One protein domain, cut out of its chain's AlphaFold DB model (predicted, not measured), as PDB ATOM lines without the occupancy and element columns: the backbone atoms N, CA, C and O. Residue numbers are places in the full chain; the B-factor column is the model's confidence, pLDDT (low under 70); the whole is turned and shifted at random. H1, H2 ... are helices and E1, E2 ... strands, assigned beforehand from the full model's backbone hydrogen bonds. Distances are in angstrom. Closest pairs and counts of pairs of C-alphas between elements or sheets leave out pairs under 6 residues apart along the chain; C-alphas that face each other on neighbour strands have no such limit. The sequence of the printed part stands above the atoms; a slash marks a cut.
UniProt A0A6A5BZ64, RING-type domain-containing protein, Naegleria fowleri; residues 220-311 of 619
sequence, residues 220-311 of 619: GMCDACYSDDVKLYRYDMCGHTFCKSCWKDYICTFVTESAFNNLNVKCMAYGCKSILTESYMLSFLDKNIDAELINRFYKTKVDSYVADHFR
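What this domain is: This is residues 220 to 311 of the 619 residues of the protein "RING-type domain-containing protein" of Naegleria fowleri (UniProt A0A6A5BZ64). A small strand hairpin, E1 and E2, makes one end of an elongated body, and the long helix H3 runs to the other end; H1 bridges the two, starting straight from E2 and meeting H3 near its own far end, where its residues 252 to 256 touch residues 293 to 300 of H3. A long looping link, residues 258 to 277, folds back from the end of H1 toward the hairpin's end before it reaches the short helix H2, which lies near both H1 and H3. The printed part has 92 residues, with two named strands and three named helices in the order E1, E2, H1, H2, H3; the sheet, E1 - E2, is antiparallel and the class is mostly helix. The whole is compact by its radius of gyration of the C-alphas, 14.0 A, yet elongated in outline, spanning 49 by 32 by 21 A.

How they stand to each other: E1, residues 230 to 234, and E2, residues 241 to 243, form a hairpin of antiparallel neighbours, with 140 degrees between their directions. N 233 and O 242 are 2.8 A apart and N 242 and O 233 are 3.2 A apart, both within hydrogen-bond range. A tight link joins E2 to H1, residues 244 to 257. The closest C-alphas of E1 and H1 are those of Tyr 233 and Lys 244, 6.8 A apart. H2, residues 278 to 283, is close to H1 but not clearly touching, at a steep tilt of 53 degrees, opposite ways; their closest C-alphas are those of Ile 251 and Met 281, 6.8 A apart. H3, residues 291 to 308, touches H1 with residues 293 to 300 alone, at a steep tilt of 53 degrees, the same way; the closest C-alphas, of Val 255 and Phe 297, are 6.0 A apart. H2 and H3 are close but not clearly touching, at a shallow tilt of 5 degrees, opposite ways; the closest C-alphas, of Leu 282 and Ile 294, are 7.6 A apart. E1 and E2 are apart from H2 and H3. In H1, H2 and H3 every O i to N i+4 pair is within hydrogen-bond range.

Where its parts are: E1 begins at C-alpha 230, (-4.454, 18.369, 26.020), and is 12.7 A long; E2 is 7.2 A. H1 measures 19.9 A and ends at C-alpha 257, (-21.899, 9.496, 44.679). H2 is 8.5 A long. H3, 25.9 A, ends at C-alpha 308, (-16.873, 14.832, 63.236).

The domain as a whole: The two C-alphas farthest apart, those of Asp 229 and Arg 311, are 50.2 A apart. The printed part has no cut, and the link from H1 to H2, 20 residues, is long. The mean pLDDT of the printed part is 83.2, with residues 258 to 263 under 70.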
ATOM      1  N   GLY A 220       0.274  17.857  26.861       88.12
ATOM      2  CA  GLY A 220       0.720  16.471  26.836       88.12
ATOM      3  C   GLY A 220      -0.444  15.490  26.797       88.12
ATOM      4  O   GLY A 220      -1.601  15.881  26.638       88.12
ATOM      5  N   MET A 221      -0.125  14.208  26.948       90.31
ATOM      6  CA  MET A 221      -1.112  13.136  27.036       90.31
ATOM      7  C   MET A 221      -1.687  13.061  28.455       90.31
ATOM      8  O   MET A 221      -0.949  13.105  29.437       90.31
ATOM      9  N   CYS A 222      -3.008  12.947  28.584       92.56
ATOM     10  CA  CYS A 222      -3.647  12.730  29.882       92.56
ATOM     11  C   CYS A 222      -3.689  11.238  30.230       92.56
ATOM     12  O   CYS A 222      -4.401  10.487  29.571       92.56
ATOM     13  N   ASP A 223      -3.046  10.823  31.322       88.06
ATOM     14  CA  ASP A 223      -3.007   9.415  31.765       88.06
ATOM     15  C   ASP A 223      -4.377   8.831  32.172       88.06
ATOM     16  O   ASP A 223      -4.522   7.619  32.317       88.06
ATOM     17  N   ALA A 224      -5.396   9.675  32.377       89.88
ATOM     18  CA  ALA A 224      -6.736   9.233  32.770       89.88
ATOM     19  C   ALA A 224      -7.659   8.948  31.571       89.88
ATOM     20  O   ALA A 224      -8.394   7.963  31.585       89.88
ATOM     21  N   CYS A 225      -7.638   9.797  30.537       92.31
ATOM     22  CA  CYS A 225      -8.482   9.640  29.342       92.31
ATOM     23  C   CYS A 225      -7.705   9.271  28.075       92.31
ATOM     24  O   CYS A 225      -8.318   9.112  27.022       92.31
ATOM     25  N   TYR A 226      -6.376   9.168  28.163       91.19
ATOM     26  CA  TYR A 226      -5.460   8.894  27.055       91.19
ATOM     27  C   TYR A 226      -5.629   9.842  25.856       91.19
ATOM     28  O   TYR A 226      -5.345   9.474  24.722       91.19
ATOM     29  N   SER A 227      -6.123  11.061  26.092       91.38
ATOM     30  CA  SER A 227      -6.213  12.091  25.054       91.38
ATOM     31  C   SER A 227      -4.877  12.806  24.919       91.38
ATOM     32  O   SER A 227      -4.332  13.264  25.927       91.38
ATOM     33  N   ASP A 228      -4.390  12.912  23.687       89.25
ATOM     34  CA  ASP A 228      -3.161  13.621  23.327       89.25
ATOM     35  C   ASP A 228      -3.401  15.130  23.160       89.25
ATOM     36  O   ASP A 228      -4.536  15.579  22.986       89.25
ATOM     37  N   ASP A 229      -2.319  15.913  23.214       86.75
ATOM     38  CA  ASP A 229      -2.303  17.368  22.989       86.75
ATOM     39  C   ASP A 229      -3.285  18.175  23.860       86.75
ATOM     40  O   ASP A 229      -3.754  19.257  23.491       86.75
ATOM     41  N   VAL A 230      -3.581  17.682  25.065       89.31
ATOM     42  CA  VAL A 230      -4.454  18.369  26.020       89.31
ATOM     43  C   VAL A 230      -3.646  19.174  27.029       89.31
ATOM     44  O   VAL A 230      -2.550  18.806  27.446       89.31
ATOM     45  N   LYS A 231      -4.222  20.293  27.476       90.12
ATOM     46  CA  LYS A 231      -3.655  21.085  28.568       90.12
ATOM     47  C   LYS A 231      -3.790  20.324  29.889       90.12
ATOM     48  O   LYS A 231      -4.911  20.040  30.326       90.12
ATOM     49  N   LEU A 232      -2.659  20.063  30.535       90.25
ATOM     50  CA  LEU A 232      -2.578  19.363  31.809       90.25
ATOM     51  C   LEU A 232      -2.476  20.354  32.975       90.25
ATOM     52  O   LEU A 232      -1.766  21.359  32.915       90.25
ATOM     53  N   TYR A 233      -3.211  20.056  34.040       89.19
ATOM     54  CA  TYR A 233      -3.274  20.843  35.266       89.19
ATOM     55  C   TYR A 233      -2.609  20.052  36.385       89.19
ATOM     56  O   TYR A 233      -3.079  18.971  36.754       89.19
ATOM     57  N   ARG A 234      -1.516  20.603  36.917       86.31
ATOM     58  CA  ARG A 234      -0.741  20.043  38.028       86.31
ATOM     59  C   ARG A 234      -1.443  20.270  39.360       86.31
ATOM     60  O   ARG A 234      -2.001  21.341  39.577       86.31
ATOM     61  N   TYR A 235      -1.402  19.276  40.245       86.44
ATOM     62  CA  TYR A 235      -1.770  19.451  41.647       86.44
ATOM     63  C   TYR A 235      -0.516  19.649  42.502       86.44
ATOM     64  O   TYR A 235       0.294  18.732  42.642       86.44
ATOM     65  N   ASP A 236      -0.355  20.834  43.090       78.69
ATOM     66  CA  ASP A 236       0.901  21.254  43.730       78.69
ATOM     67  C   ASP A 236       1.356  20.342  44.877       78.69
ATOM     68  O   ASP A 236       2.556  20.156  45.072       78.69
ATOM     69  N   MET A 237       0.427  19.698  45.593       73.94
ATOM     70  CA  MET A 237       0.783  18.872  46.757       73.94
ATOM     71  C   MET A 237       1.392  17.509  46.400       73.94
ATOM     72  O   MET A 237       2.030  16.892  47.253       73.94
ATOM     73  N   CYS A 238       1.190  17.004  45.177       79.44
ATOM     74  CA  CYS A 238       1.743  15.709  44.748       79.44
ATOM     75  C   CYS A 238       2.461  15.739  43.393       79.44
ATOM     76  O   CYS A 238       3.144  14.777  43.060       79.44
ATOM     77  N   GLY A 239       2.319  16.816  42.619       83.12
ATOM     78  CA  GLY A 239       2.956  16.998  41.316       83.12
ATOM     79  C   GLY A 239       2.265  16.302  40.142       83.12
ATOM     80  O   GLY A 239       2.645  16.566  39.007       83.12
ATOM     81  N   HIS A 240       1.250  15.465  40.373       89.25
ATOM     82  CA  HIS A 240       0.540  14.771  39.293       89.25
ATOM     83  C   HIS A 240      -0.318  15.729  38.456       89.25
ATOM     84  O   HIS A 240      -0.871  16.704  38.980       89.25
ATOM     85  N   THR A 241      -0.451  15.429  37.164       92.50
ATOM     86  CA  THR A 241      -1.074  16.303  36.165       92.50
ATOM     87  C   THR A 241      -2.154  15.571  35.370       92.50
ATOM     88  O   THR A 241      -1.903  14.481  34.870       92.50
ATOM     89  N   PHE A 242      -3.328  16.179  35.194       93.44
ATOM     90  CA  PHE A 242      -4.416  15.618  34.373       93.44
ATOM     91  C   PHE A 242      -5.153  16.723  33.612       93.44
ATOM     92  O   PHE A 242      -5.038  17.905  33.951       93.44
ATOM     93  N   CYS A 243      -5.907  16.368  32.570       93.62
ATOM     94  CA  CYS A 243      -6.673  17.350  31.805       93.62
ATOM     95  C   CYS A 243      -7.885  17.883  32.594       93.62
ATOM     96  O   CYS A 243      -8.359  17.272  33.556       93.62
ATOM     97  N   LYS A 244      -8.406  19.046  32.173       91.00
ATOM     98  CA  LYS A 244      -9.518  19.733  32.857       91.00
ATOM     99  C   LYS A 244     -10.779  18.866  32.968       91.00
ATOM    100  O   LYS A 244     -11.423  18.886  34.012       91.00
ATOM    101  N   SER A 245     -11.137  18.145  31.903       91.38
ATOM    102  CA  SER A 245     -12.327  17.286  31.883       91.38
ATOM    103  C   SER A 245     -12.194  16.136  32.873       91.38
ATOM    104  O   SER A 245     -13.087  15.962  33.688       91.38
ATOM    105  N   CYS A 246     -11.049  15.446  32.910       93.25
ATOM    106  CA  CYS A 246     -10.816  14.373  33.879       93.25
ATOM    107  C   CYS A 246     -10.894  14.858  35.327       93.25
ATOM    108  O   CYS A 246     -11.523  14.195  36.146       93.25
ATOM    109  N   TRP A 247     -10.300  16.013  35.657       91.94
ATOM    110  CA  TRP A 247     -10.440  16.591  36.999       91.94
ATOM    111  C   TRP A 247     -11.892  16.914  37.335       91.94
ATOM    112  O   TRP A 247     -12.357  16.557  38.417       91.94
ATOM    113  N   LYS A 248     -12.610  17.561  36.410       90.00
ATOM    114  CA  LYS A 248     -14.015  17.919  36.607       90.00
ATOM    115  C   LYS A 248     -14.882  16.676  36.801       90.00
ATOM    116  O   LYS A 248     -15.598  16.612  37.791       90.00
ATOM    117  N   ASP A 249     -14.780  15.692  35.914       89.38
ATOM    118  CA  ASP A 249     -15.573  14.461  35.973       89.38
ATOM    119  C   ASP A 249     -15.275  13.677  37.251       89.38
ATOM    120  O   ASP A 249     -16.202  13.276  37.949       89.38
ATOM    121  N   TYR A 250     -13.995  13.558  37.625       89.31
ATOM    122  CA  TYR A 250     -13.580  12.948  38.886       89.31
ATOM    123  C   TYR A 250     -14.260  13.638  40.077       89.31
ATOM    124  O   TYR A 250     -14.969  12.989  40.842       89.31
ATOM    125  N   ILE A 251     -14.124  14.962  40.208       86.19
ATOM    126  CA  ILE A 251     -14.733  15.731  41.306       86.19
ATOM    127  C   ILE A 251     -16.260  15.589  41.300       86.19
ATOM    128  O   ILE A 251     -16.850  15.368  42.357       86.19
ATOM    129  N   CYS A 252     -16.896  15.680  40.129       84.56
ATOM    130  CA  CYS A 252     -18.335  15.493  39.975       84.56
ATOM    131  C   CYS A 252     -18.768  14.136  40.527       84.56
ATOM    132  O   CYS A 252     -19.640  14.109  41.390       84.56
ATOM    133  N   THR A 253     -18.121  13.043  40.117       84.25
ATOM    134  CA  THR A 253     -18.428  11.692  40.604       84.25
ATOM    135  C   THR A 253     -18.332  11.609  42.128       84.25
ATOM    136  O   THR A 253     -19.270  11.135  42.766       84.25
ATOM    137  N   PHE A 254     -17.276  12.156  42.742       79.50
ATOM    138  CA  PHE A 254     -17.139  12.159  44.209       79.50
ATOM    139  C   PHE A 254     -18.227  12.970  44.918       79.50
ATOM    140  O   PHE A 254     -18.735  12.547  45.957       79.50
ATOM    141  N   VAL A 255     -18.605  14.125  44.367       77.12
ATOM    142  CA  VAL A 255     -19.654  14.980  44.939       77.12
ATOM    143  C   VAL A 255     -21.044  14.365  44.752       77.12
ATOM    144  O   VAL A 255     -21.903  14.527  45.619       77.12
ATOM    145  N   THR A 256     -21.292  13.652  43.649       76.38
ATOM    146  CA  THR A 256     -22.592  13.032  43.370       76.38
ATOM    147  C   THR A 256     -22.789  11.686  44.048       76.38
ATOM    148  O   THR A 256     -23.908  11.393  44.454       76.38
ATOM    149  N   GLU A 257     -21.745  10.863  44.171       71.19
ATOM    150  CA  GLU A 257     -21.899   9.496  44.679       71.19
ATOM    151  C   GLU A 257     -22.093   9.445  46.194       71.19
ATOM    152  O   GLU A 257     -22.682   8.483  46.669       71.19
ATOM    153  N   SER A 258     -21.720  10.484  46.956       54.88
ATOM    154  CA  SER A 258     -22.094  10.715  48.373       54.88
ATOM    155  C   SER A 258     -21.945   9.532  49.361       54.88
ATOM    156  O   SER A 258     -22.353   9.635  50.512       54.88
ATOM    157  N   ALA A 259     -21.314   8.423  48.966       45.97
ATOM    158  CA  ALA A 259     -21.260   7.181  49.741       45.97
ATOM    159  C   ALA A 259     -20.099   7.126  50.747       45.97
ATOM    160  O   ALA A 259     -19.934   6.140  51.462       45.97
ATOM    161  N   PHE A 260     -19.300   8.188  50.846       46.00
ATOM    162  CA  PHE A 260     -18.249   8.309  51.844       46.00
ATOM    163  C   PHE A 260     -18.324   9.712  52.443       46.00
ATOM    164  O   PHE A 260     -17.820  10.664  51.859       46.00
ATOM    165  N   ASN A 261     -18.956   9.828  53.613       48.31
ATOM    166  CA  ASN A 261     -19.183  11.054  54.401       48.31
ATOM    167  C   ASN A 261     -17.913  11.821  54.835       48.31
ATOM    168  O   ASN A 261     -17.971  12.671  55.713       48.31
ATOM    169  N   ASN A 262     -16.767  11.548  54.217       56.12
ATOM    170  CA  ASN A 262     -15.494  12.183  54.493       56.12
ATOM    171  C   ASN A 262     -14.997  12.749  53.164       56.12
ATOM    172  O   ASN A 262     -14.584  11.980  52.295       56.12
ATOM    173  N   LEU A 263     -15.010  14.072  52.995       59.84
ATOM    174  CA  LEU A 263     -14.479  14.810  51.831       59.84
ATOM    175  C   LEU A 263     -12.947  14.695  51.674       59.84
ATOM    176  O   LEU A 263     -12.253  15.651  51.337       59.84
ATOM    177  N   ASN A 264     -12.398  13.509  51.904       70.69
ATOM    178  CA  ASN A 264     -11.009  13.159  51.679       70.69
ATOM    179  C   ASN A 264     -10.852  12.676  50.233       70.69
ATOM    180  O   ASN A 264     -10.463  11.531  49.986       70.69
ATOM    181  N   VAL A 265     -11.196  13.545  49.277       79.38
ATOM    182  CA  VAL A 265     -11.005  13.280  47.847       79.38
ATOM    183  C   VAL A 265      -9.506  13.196  47.595       79.38
ATOM    184  O   VAL A 265      -8.779  14.156  47.839       79.38
ATOM    185  N   LYS A 266      -9.018  12.034  47.166       84.44
ATOM    186  CA  LYS A 266      -7.590  11.816  46.907       84.44
ATOM    187  C   LYS A 266      -7.236  12.230  45.483       84.44
ATOM    188  O   LYS A 266      -8.099  12.411  44.635       84.44
ATOM    189  N   CYS A 267      -5.948  12.381  45.213       87.19
ATOM    190  CA  CYS A 267      -5.456  12.503  43.847       87.19
ATOM    191  C   CYS A 267      -5.820  11.249  43.028       87.19
ATOM    192  O   CYS A 267      -5.706  10.132  43.529       87.19
ATOM    193  N   MET A 268      -6.205  11.434  41.760       89.69
ATOM    194  CA  MET A 268      -6.608  10.334  40.873       89.69
ATOM    195  C   MET A 268      -5.450   9.424  40.420       89.69
ATOM    196  O   MET A 268      -5.693   8.353  39.872       89.69
ATOM    197  N   ALA A 269      -4.195   9.822  40.660       88.25
ATOM    198  CA  ALA A 269      -3.031   8.998  40.354       88.25
ATOM    199  C   ALA A 269      -2.994   7.727  41.220       88.25
ATOM    200  O   ALA A 269      -3.190   7.771  42.440       88.25
ATOM    201  N   TYR A 270      -2.690   6.587  40.596       86.94
ATOM    202  CA  TYR A 270      -2.641   5.296  41.275       86.94
ATOM    203  C   TYR A 270      -1.643   5.299  42.444       86.94
ATOM    204  O   TYR A 270      -0.489   5.700  42.304       86.94
ATOM    205  N   GLY A 271      -2.091   4.855  43.622       82.44
ATOM    206  CA  GLY A 271      -1.264   4.785  44.833       82.44
ATOM    207  C   GLY A 271      -0.996   6.130  45.522       82.44
ATOM    208  O   GLY A 271      -0.384   6.149  46.594       82.44
ATOM    209  N   CYS A 272      -1.477   7.249  44.973       81.88
ATOM    210  CA  CYS A 272      -1.318   8.561  45.587       81.88
ATOM    211  C   CYS A 272      -2.254   8.725  46.797       81.88
ATOM    212  O   CYS A 272      -3.451   8.446  46.736       81.88
ATOM    213  N   LYS A 273      -1.704   9.191  47.924       77.88
ATOM    214  CA  LYS A 273      -2.454   9.407  49.176       77.88
ATOM    215  C   LYS A 273      -2.767  10.878  49.461       77.88
ATOM    216  O   LYS A 273      -3.429  11.157  50.454       77.88
ATOM    217  N   SER A 274      -2.307  11.800  48.615       76.38
ATOM    218  CA  SER A 274      -2.530  13.236  48.805       76.38
ATOM    219  C   SER A 274      -4.009  13.586  48.643       76.38
ATOM    220  O   SER A 274      -4.629  13.203  47.650       76.38
ATOM    221  N   ILE A 275      -4.555  14.315  49.616       79.00
ATOM    222  CA  ILE A 275      -5.941  14.800  49.630       79.00
ATOM    223  C   ILE A 275      -6.010  16.116  48.860       79.00
ATOM    224  O   ILE A 275      -5.192  16.993  49.111       79.00
ATOM    225  N   LEU A 276      -6.972  16.255  47.948       80.19
ATOM    226  CA  LEU A 276      -7.194  17.467  47.166       80.19
ATOM    227  C   LEU A 276      -7.671  18.619  48.054       80.19
ATOM    228  O   LEU A 276      -8.540  18.463  48.910       80.19
ATOM    229  N   THR A 277      -7.123  19.807  47.804       78.62
ATOM    230  CA  THR A 277      -7.545  21.040  48.476       78.62
ATOM    231  C   THR A 277      -8.879  21.526  47.912       78.62
ATOM    232  O   THR A 277      -9.095  21.425  46.703       78.62
ATOM    233  N   GLU A 278      -9.710  22.160  48.735       79.94
ATOM    234  CA  GLU A 278     -10.956  22.798  48.289       79.94
ATOM    235  C   GLU A 278     -10.742  23.801  47.154       79.94
ATOM    236  O   GLU A 278     -11.425  23.725  46.136       79.94
ATOM    237  N   SER A 279      -9.759  24.694  47.284       81.81
ATOM    238  CA  SER A 279      -9.450  25.704  46.264       81.81
ATOM    239  C   SER A 279      -9.136  25.077  44.905       81.81
ATOM    240  O   SER A 279      -9.644  25.531  43.882       81.81
ATOM    241  N   TYR A 280      -8.354  23.993  44.898       84.00
ATOM    242  CA  TYR A 280      -8.065  23.225  43.689       84.00
ATOM    243  C   TYR A 280      -9.324  22.579  43.108       84.00
ATOM    244  O   TYR A 280      -9.584  22.749  41.921       84.00
ATOM    245  N   MET A 281     -10.142  21.906  43.925       84.94
ATOM    246  CA  MET A 281     -11.375  21.266  43.445       84.94
ATOM    247  C   MET A 281     -12.354  22.284  42.845       84.94
ATOM    248  O   MET A 281     -12.858  22.090  41.740       84.94
ATOM    249  N   LEU A 282     -12.569  23.407  43.531       85.50
ATOM    250  CA  LEU A 282     -13.461  24.469  43.069       85.50
ATOM    251  C   LEU A 282     -12.928  25.198  41.827       85.50
ATOM    252  O   LEU A 282     -13.726  25.744  41.074       85.50
ATOM    253  N   SER A 283     -11.616  25.178  41.561       88.44
ATOM    254  CA  SER A 283     -11.035  25.815  40.365       88.44
ATOM    255  C   SER A 283     -11.482  25.181  39.038       88.44
ATOM    256  O   SER A 283     -11.419  25.826  37.987       88.44
ATOM    257  N   PHE A 284     -11.961  23.932  39.075       87.44
ATOM    258  CA  PHE A 284     -12.451  23.206  37.900       87.44
ATOM    259  C   PHE A 284     -13.959  23.356  37.666       87.44
ATOM    260  O   PHE A 284     -14.436  22.979  36.591       87.44
ATOM    261  N   LEU A 285     -14.688  23.916  38.636       86.69
ATOM    262  CA  LEU A 285     -16.135  24.106  38.594       86.69
ATOM    263  C   LEU A 285     -16.473  25.560  38.252       86.69
ATOM    264  O   LEU A 285     -15.885  26.497  38.792       86.69
ATOM    265  N   ASP A 286     -17.435  25.755  37.357       84.75
ATOM    266  CA  ASP A 286     -17.931  27.088  37.017       84.75
ATOM    267  C   ASP A 286     -19.132  27.437  37.903       84.75
ATOM    268  O   ASP A 286     -20.099  26.683  37.975       84.75
ATOM    269  N   LYS A 287     -19.104  28.599  38.565       82.25
ATOM    270  CA  LYS A 287     -20.172  29.027  39.486       82.25
ATOM    271  C   LYS A 287     -21.541  29.174  38.820       82.25
ATOM    272  O   LYS A 287     -22.544  29.014  39.505       82.25
ATOM    273  N   ASN A 288     -21.589  29.482  37.525       80.75
ATOM    274  CA  ASN A 288     -22.843  29.694  36.802       80.75
ATOM    275  C   ASN A 288     -23.398  28.394  36.215       80.75
ATOM    276  O   ASN A 288     -24.613  28.232  36.133       80.75
ATOM    277  N   ILE A 289     -22.519  27.477  35.803       83.62
ATOM    278  CA  ILE A 289     -22.906  26.215  35.151       83.62
ATOM    279  C   ILE A 289     -23.079  25.101  36.190       83.62
ATOM    280  O   ILE A 289     -24.051  24.353  36.147       83.62
ATOM    281  N   ASP A 290     -22.166  25.015  37.156       85.19
ATOM    282  CA  ASP A 290     -22.059  23.925  38.128       85.19
ATOM    283  C   ASP A 290     -22.575  24.334  39.525       85.19
ATOM    284  O   ASP A 290     -22.181  23.755  40.540       85.19
ATOM    285  N   ALA A 291     -23.465  25.331  39.604       86.00
ATOM    286  CA  ALA A 291     -23.978  25.881  40.864       86.00
ATOM    287  C   ALA A 291     -24.549  24.803  41.807       86.00
ATOM    288  O   ALA A 291     -24.324  24.833  43.018       86.00
ATOM    289  N   GLU A 292     -25.261  23.817  41.258       85.56
ATOM    290  CA  GLU A 292     -25.851  22.726  42.037       85.56
ATOM    291  C   GLU A 292     -24.791  21.785  42.634       85.56
ATOM    292  O   GLU A 292     -24.901  21.374  43.792       85.56
ATOM    293  N   LEU A 293     -23.735  21.484  41.871       83.56
ATOM    294  CA  LEU A 293     -22.606  20.672  42.329       83.56
ATOM    295  C   LEU A 293     -21.823  21.395  43.423       83.56
ATOM    296  O   LEU A 293     -21.474  20.788  44.432       83.56
ATOM    297  N   ILE A 294     -21.602  22.701  43.262       85.75
ATOM    298  CA  ILE A 294     -20.941  23.537  44.268       85.75
ATOM    299  C   ILE A 294     -21.768  23.577  45.561       85.75
ATOM    300  O   ILE A 294     -21.223  23.402  46.650       85.75
ATOM    301  N   ASN A 295     -23.091  23.730  45.463       84.75
ATOM    302  CA  ASN A 295     -23.972  23.684  46.632       84.75
ATOM    303  C   ASN A 295     -23.922  22.322  47.337       84.75
ATOM    304  O   ASN A 295     -23.853  22.274  48.566       84.75
ATOM    305  N   ARG A 296     -23.907  21.214  46.582       84.25
ATOM    306  CA  ARG A 296     -23.709  19.874  47.157       84.25
ATOM    307  C   ARG A 296     -22.353  19.740  47.837       84.25
ATOM    308  O   ARG A 296     -22.305  19.233  48.949       84.25
ATOM    309  N   PHE A 297     -21.284  20.238  47.221       85.00
ATOM    310  CA  PHE A 297     -19.945  20.220  47.805       85.00
ATOM    311  C   PHE A 297     -19.921  20.908  49.179       85.00
ATOM    312  O   PHE A 297     -19.492  20.300  50.161       85.00
ATOM    313  N   TYR A 298     -20.442  22.137  49.281       84.81
ATOM    314  CA  TYR A 298     -20.479  22.852  50.560       84.81
ATOM    315  C   TYR A 298     -21.415  22.201  51.580       84.81
ATOM    316  O   TYR A 298     -21.100  22.189  52.768       84.81
ATOM    317  N   LYS A 299     -22.537  21.625  51.135       84.25
ATOM    318  CA  LYS A 299     -23.426  20.865  52.017       84.25
ATOM    319  C   LYS A 299     -22.708  19.660  52.623       84.25
ATOM    320  O   LYS A 299     -22.660  19.551  53.840       84.25
ATOM    321  N   THR A 300     -22.053  18.835  51.806       82.69
ATOM    322  CA  THR A 300     -21.266  17.690  52.289       82.69
ATOM    323  C   THR A 300     -20.121  18.137  53.209       82.69
ATOM    324  O   THR A 300     -19.813  17.456  54.186       82.69
ATOM    325  N   LYS A 301     -19.501  19.297  52.934       84.19
ATOM    326  CA  LYS A 301     -18.427  19.878  53.766       84.19
ATOM    327  C   LYS A 301     -18.926  20.199  55.163       84.19
ATOM    328  O   LYS A 301     -18.294  19.822  56.146       84.19
ATOM    329  N   VAL A 302     -20.073  20.855  55.227       87.12
ATOM    330  CA  VAL A 302     -20.759  21.186  56.468       87.12
ATOM    331  C   VAL A 302     -21.232  19.922  57.195       87.12
ATOM    332  O   VAL A 302     -20.994  19.796  58.393       87.12
ATOM    333  N   ASP A 303     -21.825  18.960  56.488       85.94
ATOM    334  CA  ASP A 303     -22.310  17.707  57.076       85.94
ATOM    335  C   ASP A 303     -21.166  16.910  57.727       85.94
ATOM    336  O   ASP A 303     -21.298  16.470  58.870       85.94
ATOM    337  N   SER A 304     -20.017  16.797  57.048       83.81
ATOM    338  CA  SER A 304     -18.803  16.163  57.589       83.81
ATOM    339  C   SER A 304     -18.239  16.930  58.788       83.81
ATOM    340  O   SER A 304     -17.913  16.316  59.802       83.81
ATOM    341  N   TYR A 305     -18.177  18.264  58.716       87.38
ATOM    342  CA  TYR A 305     -17.697  19.097  59.823       87.38
ATOM    343  C   TYR A 305     -18.530  18.893  61.093       87.38
ATOM    344  O   TYR A 305     -17.976  18.652  62.161       87.38
ATOM    345  N   VAL A 306     -19.860  18.920  60.978       89.50
ATOM    346  CA  VAL A 306     -20.754  18.734  62.130       89.50
ATOM    347  C   VAL A 306     -20.711  17.302  62.659       89.50
ATOM    348  O   VAL A 306     -20.770  17.111  63.868       89.50
ATOM    349  N   ALA A 307     -20.611  16.299  61.781       85.25
ATOM    350  CA  ALA A 307     -20.572  14.895  62.188       85.25
ATOM    351  C   ALA A 307     -19.297  14.533  62.969       85.25
ATOM    352  O   ALA A 307     -19.357  13.737  63.906       85.25
ATOM    353  N   ASP A 308     -18.156  15.113  62.592       84.62
ATOM    354  CA  ASP A 308     -16.873  14.832  63.236       84.62
ATOM    355  C   ASP A 308     -16.620  15.704  64.480       84.62
ATOM    356  O   ASP A 308     -15.934  15.267  65.406       84.62
ATOM    357  N   HIS A 309     -17.176  16.919  64.543       86.19
ATOM    358  CA  HIS A 309     -16.887  17.876  65.611       86.19
ATOM    359  C   HIS A 309     -17.723  17.623  66.883       86.19
ATOM    360  O   HIS A 309     -18.913  17.915  66.950       86.19
ATOM    361  N   PHE A 310     -17.072  17.222  67.981       84.12
ATOM    362  CA  PHE A 310     -17.732  16.840  69.248       84.12
ATOM    363  C   PHE A 310     -18.568  17.940  69.940       84.12
ATOM    364  O   PHE A 310     -19.477  17.636  70.712       84.12
ATOM    365  N   ARG A 311     -18.264  19.224  69.698       88.00
ATOM    366  CA  ARG A 311     -19.067  20.373  70.177       88.00
ATOM    367  C   ARG A 311     -20.156  20.849  69.211       88.00
ATOM    368  O   ARG A 311     -20.816  21.835  69.533       88.00
TER     369      ARG A 311